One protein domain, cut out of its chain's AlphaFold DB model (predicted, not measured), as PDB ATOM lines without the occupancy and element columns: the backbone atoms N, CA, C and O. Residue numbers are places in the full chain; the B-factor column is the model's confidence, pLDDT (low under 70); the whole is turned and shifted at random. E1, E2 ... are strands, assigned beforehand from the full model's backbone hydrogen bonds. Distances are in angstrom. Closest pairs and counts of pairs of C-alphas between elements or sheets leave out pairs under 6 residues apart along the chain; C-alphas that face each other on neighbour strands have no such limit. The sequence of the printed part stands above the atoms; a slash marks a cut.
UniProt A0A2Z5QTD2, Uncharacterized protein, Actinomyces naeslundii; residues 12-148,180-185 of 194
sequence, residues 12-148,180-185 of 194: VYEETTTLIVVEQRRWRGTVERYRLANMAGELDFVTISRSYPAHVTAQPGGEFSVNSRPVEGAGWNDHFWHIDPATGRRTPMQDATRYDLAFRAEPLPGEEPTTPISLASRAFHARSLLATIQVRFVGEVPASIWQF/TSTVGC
ATOM      1  N   VAL A  12     201.065 149.650 185.886       86.00
ATOM      2  CA  VAL A  12     202.178 150.498 185.451       86.00
ATOM      3  C   VAL A  12     201.607 151.782 184.873       86.00
ATOM      4  O   VAL A  12     200.813 151.738 183.939       86.00
ATOM      5  N   TYR A  13     202.033 152.933 185.389       86.56
ATOM      6  CA  TYR A  13     201.764 154.216 184.752       86.56
ATOM      7  C   TYR A  13     202.834 154.454 183.680       86.56
ATOM      8  O   TYR A  13     203.985 154.777 183.979       86.56
ATOM      9  N   GLU A  14     202.487 154.258 182.411       89.56
ATOM     10  CA  GLU A  14     203.402 154.562 181.306       89.56
ATOM     11  C   GLU A  14     203.628 156.076 181.213       89.56
ATOM     12  O   GLU A  14     204.761 156.538 181.085       89.56
ATOM     13  N   GLU A  15     202.563 156.860 181.360       89.38
ATOM     14  CA  GLU A  15     202.628 158.315 181.332       89.38
ATOM     15  C   GLU A  15     201.609 158.914 182.294       89.38
ATOM     16  O   GLU A  15     200.450 158.502 182.332       89.38
ATOM     17  N   THR A  16     202.038 159.917 183.056       88.94
ATOM     18  CA  THR A  16     201.159 160.727 183.897       88.94
ATOM     19  C   THR A  16     201.355 162.200 183.574       88.94
ATOM     20  O   THR A  16     202.479 162.701 183.507       88.94
ATOM     21  N   THR A  17     200.255 162.910 183.358       91.25
ATOM     22  CA  THR A  17     200.244 164.363 183.197       91.25
ATOM     23  C   THR A  17     199.290 164.960 184.212       91.25
ATOM     24  O   THR A  17     198.115 164.603 184.252       91.25
ATOM     25  N   THR A  18     199.781 165.906 185.001       89.75
ATOM     26  CA  THR A  18     199.001 166.672 185.970       89.75
ATOM     27  C   THR A  18     199.103 168.148 185.614       89.75
ATOM     28  O   THR A  18     200.196 168.707 185.616       89.75
ATOM     29  N   LEU A  19     197.975 168.800 185.344       93.00
ATOM     30  CA  LEU A  19     197.884 170.246 185.157       93.00
ATOM     31  C   LEU A  19     197.107 170.861 186.317       93.00
ATOM     32  O   LEU A  19     195.900 170.658 186.434       93.00
ATOM     33  N   ILE A  20     197.783 171.660 187.135       91.06
ATOM     34  CA  ILE A  20     197.177 172.398 188.246       91.06
ATOM     35  C   ILE A  20     196.845 173.812 187.769       91.06
ATOM     36  O   ILE A  20     197.723 174.531 187.293       91.06
ATOM     37  N   VAL A  21     195.591 174.232 187.912       93.19
ATOM     38  CA  VAL A  21     195.152 175.592 187.583       93.19
ATOM     39  C   VAL A  21     195.042 176.408 188.865       93.19
ATOM     40  O   VAL A  21     194.303 176.057 189.789       93.19
ATOM     41  N   VAL A  22     195.777 177.516 188.903       91.25
ATOM     42  CA  VAL A  22     195.788 178.476 190.005       91.25
ATOM     43  C   VAL A  22     195.303 179.817 189.478       91.25
ATOM     44  O   VAL A  22     195.918 180.394 188.586       91.25
ATOM     45  N   GLU A  23     194.217 180.337 190.033       92.56
ATOM     46  CA  GLU A  23     193.648 181.626 189.653       92.56
ATOM     47  C   GLU A  23     193.626 182.568 190.857       92.56
ATOM     48  O   GLU A  23     193.155 182.189 191.927       92.56
ATOM     49  N   GLN A  24     194.177 183.779 190.708       90.94
ATOM     50  CA  GLN A  24     194.362 184.738 191.813       90.94
ATOM     51  C   GLN A  24     194.915 184.058 193.085       90.94
ATOM     52  O   GLN A  24     194.393 184.216 194.189       90.94
ATOM     53  N   ARG A  25     195.964 183.243 192.899       88.75
ATOM     54  CA  ARG A  25     196.638 182.439 193.937       88.75
ATOM     55  C   ARG A  25     195.792 181.335 194.585       88.75
ATOM     56  O   ARG A  25     196.263 180.720 195.535       88.75
ATOM     57  N   ARG A  26     194.590 181.039 194.094       91.50
ATOM     58  CA  ARG A  26     193.705 179.984 194.615       91.50
ATOM     59  C   ARG A  26     193.647 178.808 193.655       91.50
ATOM     60  O   ARG A  26     193.681 178.987 192.442       91.50
ATOM     61  N   TRP A  27     193.550 177.597 194.192       92.88
ATOM     62  CA  TRP A  27     193.334 176.410 193.370       92.88
ATOM     63  C   TRP A  27     191.950 176.470 192.712       92.88
ATOM     64  O   TRP A  27     190.948 176.679 193.393       92.88
ATOM     65  N   ARG A  28     191.903 176.305 191.387       94.06
ATOM     66  CA  ARG A  28     190.653 176.235 190.609       94.06
ATOM     67  C   ARG A  28     190.339 174.855 190.080       94.06
ATOM     68  O   ARG A  28     189.205 174.592 189.707       94.06
ATOM     69  N   GLY A  29     191.335 173.991 190.035       94.19
ATOM     70  CA  GLY A  29     191.150 172.622 189.621       94.19
ATOM     71  C   GLY A  29     192.450 171.998 189.165       94.19
ATOM     72  O   GLY A  29     193.460 172.671 188.938       94.19
ATOM     73  N   THR A  30     192.403 170.687 189.031       94.88
ATOM     74  CA  THR A  30     193.486 169.866 188.519       94.88
ATOM     75  C   THR A  30     192.920 169.008 187.402       94.88
ATOM     76  O   THR A  30     191.879 168.379 187.570       94.88
ATOM     77  N   VAL A  31     193.585 168.992 186.253       95.38
ATOM     78  CA  VAL A  31     193.293 168.054 185.166       95.38
ATOM     79  C   VAL A  31     194.385 167.010 185.172       95.38
ATOM     80  O   VAL A  31     195.565 167.361 185.153       95.38
ATOM     81  N   GLU A  32     194.005 165.742 185.182       94.06
ATOM     82  CA  GLU A  32     194.963 164.651 185.156       94.06
ATOM     83  C   GLU A  32     194.686 163.685 184.007       94.06
ATOM     84  O   GLU A  32     193.538 163.460 183.614       94.06
ATOM     85  N   ARG A  33     195.768 163.137 183.453       94.50
ATOM     86  CA  ARG A  33     195.757 162.114 182.410       94.50
ATOM     87  C   ARG A  33     196.774 161.038 182.743       94.50
ATOM     88  O   ARG A  33     197.906 161.350 183.111       94.50
ATOM     89  N   TYR A  34     196.358 159.798 182.576       92.69
ATOM     90  CA  TYR A  34     197.121 158.597 182.846       92.69
ATOM     91  C   TYR A  34     197.024 157.695 181.633       92.69
ATOM     92  O   TYR A  34     195.923 157.291 181.267       92.69
ATOM     93  N   ARG A  35     198.171 157.322 181.077       93.88
ATOM     94  CA  ARG A  35     198.277 156.088 180.311       93.88
ATOM     95  C   ARG A  35     198.743 155.004 181.259       93.88
ATOM     96  O   ARG A  35     199.849 155.088 181.801       93.88
ATOM     97  N   LEU A  36     197.894 154.015 181.487       91.00
ATOM     98  CA  LEU A  36     198.161 152.935 182.426       91.00
ATOM     99  C   LEU A  36     198.073 151.579 181.731       91.00
ATOM    100  O   LEU A  36     197.253 151.387 180.839       91.00
ATOM    101  N   ALA A  37     198.919 150.646 182.148       91.38
ATOM    102  CA  ALA A  37     198.860 149.247 181.759       91.38
ATOM    103  C   ALA A  37     198.478 148.413 182.983       91.38
ATOM    104  O   ALA A  37     199.123 148.519 184.032       91.38
ATOM    105  N   ASN A  38     197.431 147.603 182.847       91.19
ATOM    106  CA  ASN A  38     197.046 146.633 183.860       91.19
ATOM    107  C   ASN A  38     197.854 145.341 183.671       91.19
ATOM    108  O   ASN A  38     197.851 144.769 182.588       91.19
ATOM    109  N   MET A  39     198.540 144.913 184.721       89.00
ATOM    110  CA  MET A  39     199.373 143.709 184.825       89.00
ATOM    111  C   MET A  39     198.957 142.855 186.040       89.00
ATOM    112  O   MET A  39     199.745 142.040 186.525       89.00
ATOM    113  N   ALA A  40     197.770 143.113 186.601       83.38
ATOM    114  CA  ALA A  40     197.277 142.521 187.842       83.38
ATOM    115  C   ALA A  40     196.231 141.409 187.617       83.38
ATOM    116  O   ALA A  40     195.606 140.977 188.586       83.38
ATOM    117  N   GLY A  41     196.005 140.959 186.375       87.69
ATOM    118  CA  GLY A  41     194.818 140.171 186.028       87.69
ATOM    119  C   GLY A  41     193.608 141.066 185.733       87.69
ATOM    120  O   GLY A  41     193.771 142.199 185.295       87.69
ATOM    121  N   GLU A  42     192.386 140.581 185.964       92.06
ATOM    122  CA  GLU A  42     191.188 141.425 185.847       92.06
ATOM    123  C   GLU A  42     191.070 142.392 187.035       92.06
ATOM    124  O   GLU A  42     191.183 141.988 188.193       92.06
ATOM    125  N   LEU A  43     190.814 143.670 186.747       91.38
ATOM    126  CA  LEU A  43     190.676 144.721 187.753       91.38
ATOM    127  C   LEU A  43     189.355 145.476 187.581       91.38
ATOM    128  O   LEU A  43     189.097 146.071 186.539       91.38
ATOM    129  N   ASP A  44     188.537 145.521 188.628       92.44
ATOM    130  CA  ASP A  44     187.240 146.211 188.586       92.44
ATOM    131  C   ASP A  44     187.367 147.739 188.469       92.44
ATOM    132  O   ASP A  44     186.584 148.395 187.777       92.44
ATOM    133  N   PHE A  45     188.341 148.319 189.172       92.75
ATOM    134  CA  PHE A  45     188.597 149.754 189.166       92.75
ATOM    135  C   PHE A  45     190.034 150.079 189.565       92.75
ATOM    136  O   PHE A  45     190.653 149.376 190.364       92.75
ATOM    137  N   VAL A  46     190.530 151.215 189.078       91.88
ATOM    138  CA  VAL A  46     191.750 151.844 189.595       91.88
ATOM    139  C   VAL A  46     191.389 152.912 190.626       91.88
ATOM    140  O   VAL A  46     190.451 153.687 190.433       91.88
ATOM    141  N   THR A  47     192.134 152.960 191.728       91.62
ATOM    142  CA  THR A  47     191.933 153.946 192.796       91.62
ATOM    143  C   THR A  47     192.976 155.045 192.717       91.62
ATOM    144  O   THR A  47     194.176 154.773 192.710       91.62
ATOM    145  N   ILE A  48     192.520 156.296 192.745       90.31
ATOM    146  CA  ILE A  48     193.373 157.461 192.977       90.31
ATOM    147  C   ILE A  48     192.923 158.122 194.277       90.31
ATOM    148  O   ILE A  48     191.767 158.512 194.416       90.31
ATOM    149  N   SER A  49     193.834 158.233 195.240       89.44
ATOM    150  CA  SER A  49     193.548 158.841 196.540       89.44
ATOM    151  C   SER A  49     193.938 160.318 196.567       89.44
ATOM    152  O   SER A  49     194.929 160.731 195.960       89.44
ATOM    153  N   ARG A  50     193.187 161.115 197.328       88.44
ATOM    154  CA  ARG A  50     193.460 162.541 197.565       88.44
ATOM    155  C   ARG A  50     193.130 162.939 198.998       88.44
ATOM    156  O   ARG A  50     192.230 162.388 199.622       88.44
ATOM    157  N   SER A  51     193.834 163.949 199.503       85.06
ATOM    158  CA  SER A  51     193.711 164.434 200.886       85.06
ATOM    159  C   SER A  51     192.881 165.714 201.031       85.06
ATOM    160  O   SER A  51     192.869 166.313 202.102       85.06
ATOM    161  N   TYR A  52     192.250 166.187 199.957       85.94
ATOM    162  CA  TYR A  52     191.493 167.439 199.924       85.94
ATOM    163  C   TYR A  52     190.125 167.224 199.266       85.94
ATOM    164  O   TYR A  52     190.014 166.357 198.389       85.94
ATOM    165  N   PRO A  53     189.090 167.983 199.674       88.38
ATOM    166  CA  PRO A  53     187.766 167.885 199.080       88.38
ATOM    167  C   PRO A  53     187.791 168.399 197.639       88.38
ATOM    168  O   PRO A  53     188.395 169.427 197.338       88.38
ATOM    169  N   ALA A  54     187.150 167.651 196.747       92.00
ATOM    170  CA  ALA A  54     187.021 167.986 195.341       92.00
ATOM    171  C   ALA A  54     185.817 167.263 194.732       92.00
ATOM    172  O   ALA A  54     185.532 166.110 195.084       92.00
ATOM    173  N   HIS A  55     185.159 167.921 193.783       95.69
ATOM    174  CA  HIS A  55     184.285 167.276 192.819       95.69
ATOM    175  C   HIS A  55     185.146 166.657 191.714       95.69
ATOM    176  O   HIS A  55     185.919 167.363 191.067       95.69
ATOM    177  N   VAL A  56     185.041 165.341 191.511       96.31
ATOM    178  CA  VAL A  56     185.830 164.623 190.503       96.31
ATOM    179  C   VAL A  56     184.928 164.170 189.368       96.31
ATOM    180  O   VAL A  56     183.919 163.505 189.590       96.31
ATOM    181  N   THR A  57     185.319 164.510 188.144       96.62
ATOM    182  CA  THR A  57     184.622 164.118 186.918       96.62
ATOM    183  C   THR A  57     185.588 163.403 185.985       96.62
ATOM    184  O   THR A  57     186.658 163.916 185.658       96.62
ATOM    185  N   ALA A  58     185.227 162.194 185.554       95.56
ATOM    186  CA  ALA A  58     185.929 161.531 184.459       95.56
ATOM    187  C   ALA A  58     185.685 162.299 183.148       95.56
ATOM    188  O   ALA A  58     184.669 162.984 183.003       95.56
ATOM    189  N   GLN A  59     186.617 162.207 182.199       92.38
ATOM    190  CA  GLN A  59     186.494 162.891 180.916       92.38
ATOM    191  C   GLN A  59     185.184 162.486 180.209       92.38
ATOM    192  O   GLN A  59     184.955 161.294 179.996       92.38
ATOM    193  N   PRO A  60     184.339 163.450 179.795       84.38
ATOM    194  CA  PRO A  60     183.146 163.152 179.012       84.38
ATOM    195  C   PRO A  60     183.493 162.397 177.725       84.38
ATOM    196  O   PRO A  60     184.394 162.806 176.991       84.38
ATOM    197  N   GLY A  61     182.779 161.302 177.463       81.94
ATOM    198  CA  GLY A  61     183.045 160.421 176.320       81.94
ATOM    199  C   GLY A  61     184.316 159.570 176.447       81.94
ATOM    200  O   GLY A  61     184.684 158.917 175.478       81.94
ATOM    201  N   GLY A  62     184.990 159.590 177.602       85.38
ATOM    202  CA  GLY A  62     186.094 158.681 177.906       85.38
ATOM    203  C   GLY A  62     185.617 157.294 178.348       85.38
ATOM    204  O   GLY A  62     184.434 157.067 178.593       85.38
ATOM    205  N   GLU A  63     186.570 156.381 178.516       92.31
ATOM    206  CA  GLU A  63     186.340 154.965 178.852       92.31
ATOM    207  C   GLU A  63     186.193 154.718 180.360       92.31
ATOM    208  O   GLU A  63     186.379 153.605 180.837       92.31
ATOM    209  N   PHE A  64     185.897 155.752 181.152       96.38
ATOM    210  CA  PHE A  64     185.847 155.631 182.607       96.38
ATOM    211  C   PHE A  64     184.669 156.379 183.216       96.38
ATOM    212  O   PHE A  64     184.339 157.503 182.842       96.38
ATOM    213  N   SER A  65     184.089 155.766 184.245       96.00
ATOM    214  CA  SER A  65     183.214 156.434 185.208       96.00
ATOM    215  C   SER A  65     183.909 156.496 186.561       96.00
ATOM    216  O   SER A  65     184.658 155.587 186.912       96.00
ATOM    217  N   VAL A  66     183.649 157.542 187.343       96.50
ATOM    218  CA  VAL A  66     184.261 157.717 188.665       96.50
ATOM    219  C   VAL A  66     183.226 157.568 189.775       96.50
ATOM    220  O   VAL A  66     182.083 158.002 189.645       96.50
ATOM    221  N   ASN A  67     183.631 156.933 190.870       95.62
ATOM    222  CA  ASN A  67     182.898 156.897 192.127       95.62
ATOM    223  C   ASN A  67     183.825 157.348 193.259       95.62
ATOM    224  O   ASN A  67     184.680 156.580 193.701       95.62
ATOM    225  N   SER A  68     183.656 158.588 193.707       95.06
ATOM    226  CA  SER A  68     184.427 159.166 194.806       95.06
ATOM    227  C   SER A  68     183.830 158.784 196.155       95.06
ATOM    228  O   SER A  68     182.632 158.956 196.384       95.06
ATOM    229  N   ARG A  69     184.665 158.304 197.077       92.00
ATOM    230  CA  ARG A  69     184.258 157.912 198.429       92.00
ATOM    231  C   ARG A  69     185.159 158.557 199.476       92.00
ATOM    232  O   ARG A  69     186.378 158.502 199.316       92.00
ATOM    233  N   PRO A  70     184.604 159.147 200.547       92.25
ATOM    234  CA  PRO A  70     185.419 159.564 201.677       92.25
ATOM    235  C   PRO A  70     186.014 158.334 202.374       92.25
ATOM    236  O   PRO A  70     185.386 157.275 202.444       92.25
ATOM    237  N   VAL A  71     187.218 158.497 202.904       87.75
ATOM    238  CA  VAL A  71     187.902 157.540 203.769       87.75
ATOM    239  C   VAL A  71     188.154 158.246 205.092       87.75
ATOM    240  O   VAL A  71     188.869 159.252 205.148       87.75
ATOM    241  N   GLU A  72     187.538 157.733 206.153       89.06
ATOM    242  CA  GLU A  72     187.640 158.312 207.488       89.06
ATOM    243  C   GLU A  72     189.110 158.449 207.913       89.06
ATOM    244  O   GLU A  72     189.892 157.505 207.823       89.06
ATOM    245  N   GLY A  73     189.506 159.662 208.307       86.19
ATOM    246  CA  GLY A  73     190.876 159.977 208.724       86.19
ATOM    247  C   GLY A  73     191.937 160.019 207.611       86.19
ATOM    248  O   GLY A  73     193.069 160.396 207.904       86.19
ATOM    249  N   ALA A  74     191.607 159.684 206.356       79.75
ATOM    250  CA  ALA A  74     192.590 159.561 205.267       79.75
ATOM    251  C   ALA A  74     192.252 160.344 203.981       79.75
ATOM    252  O   ALA A  74     193.093 160.427 203.084       79.75
ATOM    253  N   GLY A  75     191.066 160.954 203.882       89.25
ATOM    254  CA  GLY A  75     190.681 161.807 202.753       89.25
ATOM    255  C   GLY A  75     189.632 161.154 201.860       89.25
ATOM    256  O   GLY A  75     188.537 160.853 202.327       89.25
ATOM    257  N   TRP A  76     189.931 160.978 200.571       91.00
ATOM    258  CA  TRP A  76     189.013 160.409 199.580       91.00
ATOM    259  C   TRP A  76     189.725 159.425 198.657       91.00
ATOM    260  O   TRP A  76     190.880 159.636 198.287       91.00
ATOM    261  N   ASN A  77     188.985 158.406 198.230       92.81
ATOM    262  CA  ASN A  77     189.354 157.498 197.155       92.81
ATOM    263  C   ASN A  77     188.421 157.714 195.965       92.81
ATOM    264  O   ASN A  77     187.202 157.578 196.087       92.81
ATOM    265  N   ASP A  78     188.997 158.010 194.809       94.94
ATOM    266  CA  ASP A  78     188.294 158.101 193.539       94.94
ATOM    267  C   ASP A  78     188.473 156.768 192.799       94.94
ATOM    268  O   ASP A  78     189.574 156.432 192.361       94.94
ATOM    269  N   HIS A  79     187.404 155.970 192.724       95.69
ATOM    270  CA  HIS A  79     187.417 154.675 192.038       95.69
ATOM    271  C   HIS A  79     186.986 154.864 190.584       95.69
ATOM    272  O   HIS A  79     185.823 155.193 190.326       95.69
ATOM    273  N   PHE A  80     187.898 154.639 189.645       96.12
ATOM    274  CA  PHE A  80     187.640 154.729 188.213       96.12
ATOM    275  C   PHE A  80     187.340 153.348 187.644       96.12
ATOM    276  O   PHE A  80     188.207 152.480 187.593       96.12
ATOM    277  N   TRP A  81     186.096 153.169 187.214       96.75
ATOM    278  CA  TRP A  81     185.573 151.942 186.625       96.75
ATOM    279  C   TRP A  81     185.608 152.074 185.115       96.75
ATOM    280  O   TRP A  81     185.037 153.038 184.590       96.75
ATOM    281  N   HIS A  82     186.228 151.112 184.442       96.50
ATOM    282  CA  HIS A  82     186.254 151.083 182.989       96.50
ATOM    283  C   HIS A  82     184.837 150.903 182.426       96.50
ATOM    284  O   HIS A  82     184.008 150.178 182.985       96.50
ATOM    285  N   ILE A  83     184.549 151.620 181.347       95.31
ATOM    286  CA  ILE A  83     183.300 151.598 180.600       95.31
ATOM    287  C   ILE A  83     183.634 151.131 179.195       95.31
ATOM    288  O   ILE A  83     184.383 151.794 178.484       95.31
ATOM    289  N   ASP A  84     183.027 150.025 178.779       90.38
ATOM    290  CA  ASP A  84     183.101 149.592 177.392       90.38
ATOM    291  C   ASP A  84     182.378 150.621 176.499       90.38
ATOM    292  O   ASP A  84     181.164 150.807 176.652       90.38
ATOM    293  N   PRO A  85     183.077 151.288 175.563       85.56
ATOM    294  CA  PRO A  85     182.483 152.325 174.727       85.56
ATOM    295  C   PRO A  85     181.407 151.785 173.775       85.56
ATOM    296  O   PRO A  85     180.524 152.542 173.371       85.56
ATOM    297  N   ALA A  86     181.439 150.492 173.427       88.31
ATOM    298  CA  ALA A  86     180.441 149.886 172.549       88.31
ATOM    299  C   ALA A  86     179.102 149.657 173.262       88.31
ATOM    300  O   ALA A  86     178.042 149.750 172.641       88.31
ATOM    301  N   THR A  87     179.137 149.354 174.563       90.38
ATOM    302  CA  THR A  87     177.937 148.989 175.334       90.38
ATOM    303  C   THR A  87     177.533 150.025 176.379       90.38
ATOM    304  O   THR A  87     176.414 149.970 176.892       90.38
ATOM    305  N   GLY A  88     178.421 150.957 176.728       89.69
ATOM    306  CA  GLY A  88     178.242 151.916 177.820       89.69
ATOM    307  C   GLY A  88     178.204 151.270 179.208       89.69
ATOM    308  O   GLY A  88     177.827 151.923 180.184       89.69
ATOM    309  N   ARG A  89     178.549 149.981 179.323       92.75
ATOM    310  CA  ARG A  89     178.489 149.230 180.582       92.75
ATOM    311  C   ARG A  89     179.852 149.197 181.252       92.75
ATOM    312  O   ARG A  89     180.883 149.173 180.589       92.75
ATOM    313  N   ARG A  90     179.839 149.129 182.586       95.12
ATOM    314  CA  ARG A  90     181.051 148.838 183.353       95.12
ATOM    315  C   ARG A  90     181.550 147.441 183.028       95.12
ATOM    316  O   ARG A  90     180.765 146.491 183.078       95.12
ATOM    317  N   THR A  91     182.837 147.339 182.743       95.31
ATOM    318  CA  THR A  91     183.538 146.076 182.513       95.31
ATOM    319  C   THR A  91     184.847 146.082 183.297       95.31
ATOM    320  O   THR A  91     185.427 147.153 183.487       95.31
ATOM    321  N   PRO A  92     185.322 144.918 183.769       94.62
ATOM    322  CA  PRO A  92     186.647 144.829 184.357       94.62
ATOM    323  C   PRO A  92     187.710 145.228 183.337       94.62
ATOM    324  O   PRO A  92     187.642 144.858 182.158       94.62
ATOM    325  N   MET A  93     188.718 145.945 183.811       94.50
ATOM    326  CA  MET A  93     189.950 146.165 183.078       94.50
ATOM    327  C   MET A  93     190.650 144.818 182.908       94.50
ATOM    328  O   MET A  93     191.000 144.149 183.874       94.50
ATOM    329  N   GLN A  94     190.845 144.434 181.659       94.62
ATOM    330  CA  GLN A  94     191.520 143.223 181.229       94.62
ATOM    331  C   GLN A  94     193.024 143.273 181.506       94.62
ATOM    332  O   GLN A  94     193.632 144.351 181.519       94.62
ATOM    333  N   ASP A  95     193.604 142.094 181.710       91.81
ATOM    334  CA  ASP A  95     195.037 141.909 181.914       91.81
ATOM    335  C   ASP A  95     195.847 142.307 180.672       91.81
ATOM    336  O   ASP A  95     195.339 142.304 179.544       91.81
ATOM    337  N   ALA A  96     197.106 142.683 180.888       89.81
ATOM    338  CA  ALA A  96     198.063 143.129 179.875       89.81
ATOM    339  C   ALA A  96     197.521 144.197 178.897       89.81
ATOM    340  O   ALA A  96     197.998 144.321 177.766       89.81
ATOM    341  N   THR A  97     196.524 144.977 179.325       93.56
ATOM    342  CA  THR A  97     195.814 145.945 178.482       93.56
ATOM    343  C   THR A  97     196.125 147.371 178.917       93.56
ATOM    344  O   THR A  97     196.276 147.664 180.108       93.56
ATOM    345  N   ARG A  98     196.240 148.262 177.929       94.56
ATOM    346  CA  ARG A  98     196.455 149.694 178.138       94.56
ATOM    347  C   ARG A  98     195.135 150.441 178.179       94.56
ATOM    348  O   ARG A  98     194.248 150.144 177.389       94.56
ATOM    349  N   TYR A  99     195.074 151.448 179.035       94.38
ATOM    350  CA  TYR A  99     193.929 152.330 179.187       94.38
ATOM    351  C   TYR A  99     194.386 153.779 179.289       94.38
ATOM    352  O   TYR A  99     195.421 154.073 179.899       94.38
ATOM    353  N   ASP A 100     193.573 154.680 178.746       94.62
ATOM    354  CA  ASP A 100     193.744 156.117 178.904       94.62
ATOM    355  C   ASP A 100     192.680 156.644 179.882       94.62
ATOM    356  O   ASP A 100     191.499 156.794 179.560       94.62
ATOM    357  N   LEU A 101     193.106 156.930 181.111       94.75
ATOM    358  CA  LEU A 101     192.269 157.539 182.138       94.75
ATOM    359  C   LEU A 101     192.514 159.048 182.164       94.75
ATOM    360  O   LEU A 101     193.624 159.510 182.418       94.75
ATOM    361  N   ALA A 102     191.457 159.829 181.984       95.81
ATOM    362  CA  ALA A 102     191.497 161.275 182.130       95.81
ATOM    363  C   ALA A 102     190.361 161.757 183.025       95.81
ATOM    364  O   ALA A 102     189.221 161.299 182.912       95.81
ATOM    365  N   PHE A 103     190.665 162.701 183.910       96.38
ATOM    366  CA  PHE A 103     189.683 163.269 184.825       96.38
ATOM    367  C   PHE A 103     190.060 164.684 185.247       96.38
ATOM    368  O   PHE A 103     191.175 165.169 185.027       96.38
ATOM    369  N   ARG A 104     189.098 165.355 185.867       96.75
ATOM    370  CA  ARG A 104     189.262 166.664 186.473       96.75
ATOM    371  C   ARG A 104     188.814 166.609 187.927       96.75
ATOM    372  O   ARG A 104     187.784 166.017 188.229       96.75
ATOM    373  N   ALA A 105     189.583 167.246 188.799       95.44
ATOM    374  CA  ALA A 105     189.204 167.552 190.168       95.44
ATOM    375  C   ALA A 105     188.999 169.065 190.291       95.44
ATOM    376  O   ALA A 105     189.901 169.836 189.964       95.44
ATOM    377  N   GLU A 106     187.831 169.485 190.752       95.31
ATOM    378  CA  GLU A 106     187.469 170.886 190.977       95.31
ATOM    379  C   GLU A 106     187.055 171.097 192.432       95.31
ATOM    380  O   GLU A 106     186.657 170.139 193.097       95.31
ATOM    381  N   PRO A 107     187.143 172.328 192.951       94.12
ATOM    382  CA  PRO A 107     186.490 172.688 194.200       94.12
ATOM    383  C   PRO A 107     185.022 172.225 194.256       94.12
ATOM    384  O   PRO A 107     184.333 172.175 193.234       94.12
ATOM    385  N   LEU A 108     184.553 171.830 195.442       91.94
ATOM    386  CA  LEU A 108     183.141 171.496 195.636       91.94
ATOM    387  C   LEU A 108     182.317 172.786 195.563       91.94
ATOM    388  O   LEU A 108     182.668 173.715 196.276       91.94
ATOM    389  N   PRO A 109     181.206 172.845 194.803       87.44
ATOM    390  CA  PRO A 109     180.415 174.066 194.673       87.44
ATOM    391  C   PRO A 109     180.073 174.706 196.026       87.44
ATOM    392  O   PRO A 109     179.392 174.098 196.852       87.44
ATOM    393  N   GLY A 110     180.525 175.944 196.236       87.75
ATOM    394  CA  GLY A 110     180.318 176.683 197.487       87.75
ATOM    395  C   GLY A 110     181.390 176.464 198.563       87.75
ATOM    396  O   GLY A 110     181.379 177.171 199.569       87.75
ATOM    397  N   GLU A 111     182.351 175.567 198.339       87.81
ATOM    398  CA  GLU A 111     183.524 175.322 199.194       87.81
ATOM    399  C   GLU A 111     184.823 175.776 198.508       87.81
ATOM    400  O   GLU A 111     185.908 175.216 198.697       87.81
ATOM    401  N   GLU A 112     184.714 176.822 197.693       86.31
ATOM    402  CA  GLU A 112     185.820 177.318 196.884       86.31
ATOM    403  C   GLU A 112     186.961 177.803 197.788       86.31
ATOM    404  O   GLU A 112     186.709 178.573 198.722       86.31
ATOM    405  N   PRO A 113     188.228 177.416 197.517       83.00
ATOM    406  CA  PRO A 113     189.354 177.815 198.348       83.00
ATOM    407  C   PRO A 113     189.419 179.333 198.504       83.00
ATOM    408  O   PRO A 113     189.669 180.072 197.551       83.00
ATOM    409  N   THR A 114     189.211 179.817 199.726       84.19
ATOM    410  CA  THR A 114     189.291 181.250 200.038       84.19
ATOM    411  C   THR A 114     190.728 181.683 200.308       84.19
ATOM    412  O   THR A 114     191.097 182.833 200.035       84.19
ATOM    413  N   THR A 115     191.555 180.749 200.779       85.88
ATOM    414  CA  THR A 115     192.967 180.941 201.091       85.88
ATOM    415  C   THR A 115     193.858 180.692 199.870       85.88
ATOM    416  O   THR A 115     193.571 179.819 199.045       85.88
ATOM    417  N   PRO A 116     194.959 181.453 199.722       86.50
ATOM    418  CA  PRO A 116     195.957 181.168 198.703       86.50
ATOM    419  C   PRO A 116     196.564 179.771 198.865       86.50
ATOM    420  O   PRO A 116     196.883 179.356 199.981       86.50
ATOM    421  N   ILE A 117     196.798 179.078 197.749       82.56
ATOM    422  CA  ILE A 117     197.533 177.816 197.759       82.56
ATOM    423  C   ILE A 117     198.990 178.077 198.155       82.56
ATOM    424  O   ILE A 117     199.671 178.927 197.578       82.56
ATOM    425  N   SER A 118     199.464 177.344 199.158       75.69
ATOM    426  CA  SER A 118     200.848 177.406 199.637       75.69
ATOM    427  C   SER A 118     201.651 176.154 199.284       75.69
ATOM    428  O   SER A 118     202.875 176.220 199.209       75.69
ATOM    429  N   LEU A 119     200.976 175.023 199.050       75.44
ATOM    430  CA  LEU A 119     201.596 173.745 198.718       75.44
ATOM    431  C   LEU A 119     200.625 172.847 197.943       75.44
ATOM    432  O   LEU A 119     199.477 172.678 198.345       75.44
ATOM    433  N   ALA A 120     201.126 172.218 196.883       75.75
ATOM    434  CA  ALA A 120     200.518 171.060 196.237       75.75
ATOM    435  C   ALA A 120     201.578 169.958 196.140       75.75
ATOM    436  O   ALA A 120     202.740 170.241 195.844       75.75
ATOM    437  N   SER A 121     201.197 168.712 196.398       74.38
ATOM    438  CA  SER A 121     202.105 167.565 196.329       74.38
ATOM    439  C   SER A 121     201.405 166.361 195.715       74.38
ATOM    440  O   SER A 121     200.236 166.119 196.014       74.38
ATOM    441  N   ARG A 122     202.138 165.592 194.907       76.94
ATOM    442  CA  ARG A 122     201.683 164.345 194.284       76.94
ATOM    443  C   ARG A 122     202.689 163.243 194.599       76.94
ATOM    444  O   ARG A 122     203.886 163.446 194.416       76.94
ATOM    445  N   ALA A 123     202.192 162.098 195.051       75.44
ATOM    446  CA  ALA A 123     202.977 160.880 195.194       75.44
ATOM    447  C   ALA A 123     202.536 159.866 194.133       75.44
ATOM    448  O   ALA A 123     201.344 159.742 193.843       75.44
ATOM    449  N   PHE A 124     203.498 159.138 193.570       71.62
ATOM    450  CA  PHE A 124     203.247 158.014 192.674       71.62
ATOM    451  C   PHE A 124     203.690 156.740 193.388       71.62
ATOM    452  O   PHE A 124     204.878 156.535 193.609       71.62
ATOM    453  N   HIS A 125     202.721 155.917 193.794       67.44
ATOM    454  CA  HIS A 125     202.984 154.668 194.518       67.44
ATOM    455  C   HIS A 125     203.204 153.469 193.590       67.44
ATOM    456  O   HIS A 125     203.801 152.482 194.005       67.44
ATOM    457  N   ALA A 126     202.764 153.566 192.333       69.88
ATOM    458  CA  ALA A 126     203.088 152.597 191.295       69.88
ATOM    459  C   ALA A 126     204.147 153.164 190.341       69.88
ATOM    460  O   ALA A 126     204.320 154.387 190.229       69.88
ATOM    461  N   ARG A 127     204.852 152.267 189.639       70.31
ATOM    462  CA  ARG A 127     205.905 152.636 188.686       70.31
ATOM    463  C   ARG A 127     205.341 153.606 187.651       70.31
ATOM    464  O   ARG A 127     204.435 153.249 186.907       70.31
ATOM    465  N   SER A 128     205.914 154.805 187.604       72.75
ATOM    466  CA  SER A 128     205.634 155.812 186.582       72.75
ATOM    467  C   SER A 128     206.855 155.948 185.683       72.75
ATOM    468  O   SER A 128     207.934 156.257 186.184       72.75
ATOM    469  N   LEU A 129     206.721 155.662 184.386       81.19
ATOM    470  CA  LEU A 129     207.843 155.796 183.446       81.19
ATOM    471  C   LEU A 129     208.076 157.262 183.090       81.19
ATOM    472  O   LEU A 129     209.214 157.725 183.097       81.19
ATOM    473  N   LEU A 130     206.988 157.984 182.819       85.19
ATOM    474  CA  LEU A 130     206.989 159.415 182.555       85.19
ATOM    475  C   LEU A 130     205.978 160.102 183.472       85.19
ATOM    476  O   LEU A 130     204.832 159.672 183.607       85.19
ATOM    477  N   ALA A 131     206.405 161.192 184.097       82.12
ATOM    478  CA  ALA A 131     205.536 162.066 184.862       82.12
ATOM    479  C   ALA A 131     205.813 163.508 184.466       82.12
ATOM    480  O   ALA A 131     206.974 163.906 184.382       82.12
ATOM    481  N   THR A 132     204.744 164.261 184.227       84.81
ATOM    482  CA  THR A 132     204.777 165.690 183.928       84.81
ATOM    483  C   THR A 132     203.813 166.406 184.861       84.81
ATOM    484  O   THR A 132     202.618 166.119 184.872       84.81
ATOM    485  N   ILE A 133     204.320 167.371 185.626       83.25
ATOM    486  CA  ILE A 133     203.499 168.255 186.459       83.25
ATOM    487  C   ILE A 133     203.628 169.676 185.926       83.25
ATOM    488  O   ILE A 133     204.712 170.249 185.957       83.25
ATOM    489  N   GLN A 134     202.515 170.241 185.473       86.69
ATOM    490  CA  GLN A 134     202.390 171.608 184.985       86.69
ATOM    491  C   GLN A 134     201.535 172.435 185.947       86.69
ATOM    492  O   GLN A 134     200.579 171.941 186.548       86.69
ATOM    493  N   VAL A 135     201.841 173.728 186.043       87.12
ATOM    494  CA  VAL A 135     201.035 174.693 186.796       87.12
ATOM    495  C   VAL A 135     200.697 175.866 185.889       87.12
ATOM    496  O   VAL A 135     201.590 176.506 185.338       87.12
ATOM    497  N   ARG A 136     199.406 176.162 185.741       90.62
ATOM    498  CA  ARG A 136     198.913 177.326 185.002       90.62
ATOM    499  C   ARG A 136     198.419 178.381 185.977       90.62
ATOM    500  O   ARG A 136     197.464 178.140 186.710       90.62
ATOM    501  N   PHE A 137     199.025 179.560 185.915       90.81
ATOM    502  CA  PHE A 137     198.586 180.735 186.657       90.81
ATOM    503  C   PHE A 137     197.645 181.588 185.801       90.81
ATOM    504  O   PHE A 137     197.935 181.869 184.638       90.81
ATOM    505  N   VAL A 138     196.518 181.994 186.375       92.75
ATOM    506  CA  VAL A 138     195.551 182.920 185.784       92.75
ATOM    507  C   VAL A 138     195.434 184.133 186.712       92.75
ATOM    508  O   VAL A 138     195.108 184.008 187.894       92.75
ATOM    509  N   GLY A 139     195.739 185.323 186.193       91.25
ATOM    510  CA  GLY A 139     195.905 186.528 187.009       91.25
ATOM    511  C   GLY A 139     197.322 186.635 187.572       91.25
ATOM    512  O   GLY A 139     198.278 186.682 186.801       91.25
ATOM    513  N   GLU A 140     197.463 186.695 188.901       86.50
ATOM    514  CA  GLU A 140     198.773 186.819 189.554       86.50
ATOM    515  C   GLU A 140     199.670 185.603 189.284       86.50
ATOM    516  O   GLU A 140     199.309 184.460 189.577       86.50
ATOM    517  N   VAL A 141     200.869 185.871 188.766       85.00
ATOM    518  CA  VAL A 141     201.921 184.882 188.506       85.00
ATOM    519  C   VAL A 141     203.033 185.081 189.541       85.00
ATOM    520  O   VAL A 141     203.404 186.228 189.807       85.00
ATOM    521  N   PRO A 142     203.582 184.015 190.150       80.94
ATOM    522  CA  PRO A 142     204.690 184.156 191.085       80.94
ATOM    523  C   PRO A 142     205.926 184.748 190.397       80.94
ATOM    524  O   PRO A 142     206.262 184.385 189.273       80.94
ATOM    525  N   ALA A 143     206.643 185.621 191.109       80.75
ATOM    526  CA  ALA A 143     207.858 186.265 190.605       80.75
ATOM    527  C   ALA A 143     209.029 185.287 190.375       80.75
ATOM    528  O   ALA A 143     210.001 185.631 189.710       80.75
ATOM    529  N   SER A 144     208.964 184.082 190.948       76.69
ATOM    530  CA  SER A 144     209.978 183.040 190.781       76.69
ATOM    531  C   SER A 144     209.359 181.647 190.890       76.69
ATOM    532  O   SER A 144     208.404 181.436 191.640       76.69
ATOM    533  N   ILE A 145     209.918 180.701 190.136       73.62
ATOM    534  CA  ILE A 145     209.575 179.277 190.165       73.62
ATOM    535  C   ILE A 145     210.880 178.510 190.386       73.62
ATOM    536  O   ILE A 145     211.897 178.827 189.773       73.62
ATOM    537  N   TRP A 146     210.846 177.508 191.262       68.19
ATOM    538  CA  TRP A 146     212.018 176.730 191.662       68.19
ATOM    539  C   TRP A 146     211.724 175.236 191.513       68.19
ATOM    540  O   TRP A 146     210.589 174.806 191.722       68.19
ATOM    541  N   GLN A 147     212.748 174.451 191.181       67.62
ATOM    542  CA  GLN A 147     212.677 172.994 191.060       67.62
ATOM    543  C   GLN A 147     213.722 172.339 191.968       67.62
ATOM    544  O   GLN A 147     214.805 172.881 192.178       67.62
ATOM    545  N   PHE A 148     213.396 171.147 192.470       62.59
ATOM    546  CA  PHE A 148     214.302 170.280 193.215       62.59
ATOM    547  C   PHE A 148     214.383 168.923 192.513       62.59
ATOM    548  O   PHE A 148     213.362 168.396 192.071       62.59
ATOM    549  N   THR A 180     204.892 176.428 180.737       29.75
ATOM    550  CA  THR A 180     205.022 174.973 180.825       29.75
ATOM    551  C   THR A 180     206.314 174.676 181.571       29.75
ATOM    552  O   THR A 180     207.392 174.739 180.991       29.75
ATOM    553  N   SER A 181     206.220 174.391 182.870       31.61
ATOM    554  CA  SER A 181     207.302 173.709 183.579       31.61
ATOM    555  C   SER A 181     207.074 172.212 183.395       31.61
ATOM    556  O   SER A 181     206.087 171.683 183.897       31.61
ATOM    557  N   THR A 182     207.915 171.542 182.611       28.41
ATOM    558  CA  THR A 182     207.895 170.080 182.498       28.41
ATOM    559  C   THR A 182     208.742 169.522 183.633       28.41
ATOM    560  O   THR A 182     209.966 169.476 183.537       28.41
ATOM    561  N   VAL A 183     208.106 169.126 184.736       36.72
ATOM    562  CA  VAL A 183     208.800 168.418 185.820       36.72
ATOM    563  C   VAL A 183     208.936 166.955 185.423       36.72
ATOM    564  O   VAL A 183     208.012 166.181 185.642       36.72
ATOM    565  N   GLY A 184     210.069 166.587 184.823       23.94
ATOM    566  CA  GLY A 184     210.436 165.189 184.620       23.94
ATOM    567  C   GLY A 184     210.911 164.577 185.935       23.94
ATOM    568  O   GLY A 184     212.000 164.895 186.410       23.94
ATOM    569  N   CYS A 185     210.109 163.701 186.538       28.91
ATOM    570  CA  CYS A 185     210.572 162.864 187.643       28.91
ATOM    571  C   CYS A 185     211.268 161.625 187.069       28.91
ATOM    572  O   CYS A 185     210.615 160.667 186.669       28.91
TER     573      CYS A 185
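What this domain is: This is residues 12 to 148 and 180 to 185 of the 194 residues of an uncharacterized protein of Actinomyces naeslundii (UniProt A0A2Z5QTD2). A strongly twisted sheet of five strands forms a wall, and a smaller sheet of three strands crosses over part of one of its faces, making a loose sandwich that is only partly face to face. A long link, residues 107 to 127, runs back over the E1 and E8 part of that same face. The printed part has 143 residues with no named helix and eight strands, E1 to E8 in chain order; it is all strand in class, though under half of the residues, 71, are in named elements. The larger sheet has the order E4, E7, E2, E1, E8 and is mixed; the smaller, E3, E6, E5, is antiparallel. The whole is compact, with a radius of gyration of the C-alphas of 16.1 A and spans of 47 by 34 by 31 A.

How they stand to each other: E1, residues 12 to 23, bends by 57 degrees at residue 15 and forms a hairpin with E2, residues 26 to 38; N 19 and O 31 are 2.8 A apart, within hydrogen-bond range. E2 bends by 51 degrees at residue 35. E3, residues 46 to 50, is an edge strand of the smaller sheet. E4, residues 55 to 58, is an edge strand of the larger one. E5, residues 64 to 71, and E6, residues 75 to 82, form a hairpin, with N 69 and O 77 2.8 A apart. E6 is also antiparallel to E3, with N 48 and O 78 3.0 A apart. The closest C-alphas of E4 and E5, Ala 58 and Ser 65, are 5.8 A apart. E7, residues 97 to 106, is antiparallel to E2, N 32 and O 103 2.9 A apart, and to E4, N 57 and O 104 2.9 A apart. E8, residues 128 to 138, is parallel to E1 at 10 degrees, with N 18 and O 132 2.8 A apart. In this sandwich, two sheets face to face, the strands of one stand at 51 degrees to those of the other. E5 and E8 are apart.

Where its parts are: E1 begins at C-alpha 12 (202.178, 150.498, 185.451) and is 32.5 A long. E2 measures 35.2 A, E7 29.1 A and E8 28.9 A. E5 begins at C-alpha 64 (185.847, 155.631, 182.607). E8 ends at C-alpha 138 (195.551, 182.920, 185.784).

The domain as a whole: The C-alphas farthest apart, Thr 87 and Ala 143, are 50.2 A apart. Residues 149 to 179 are not printed, and C-alphas 148 and 180 stand 16.2 A apart across this cut. The links E6 to E7 and E7 to E8 are long. Mean pLDDT of the printed part is 86.1; residues 125 to 126, 146 to 148 and 180 to 185 are under 70.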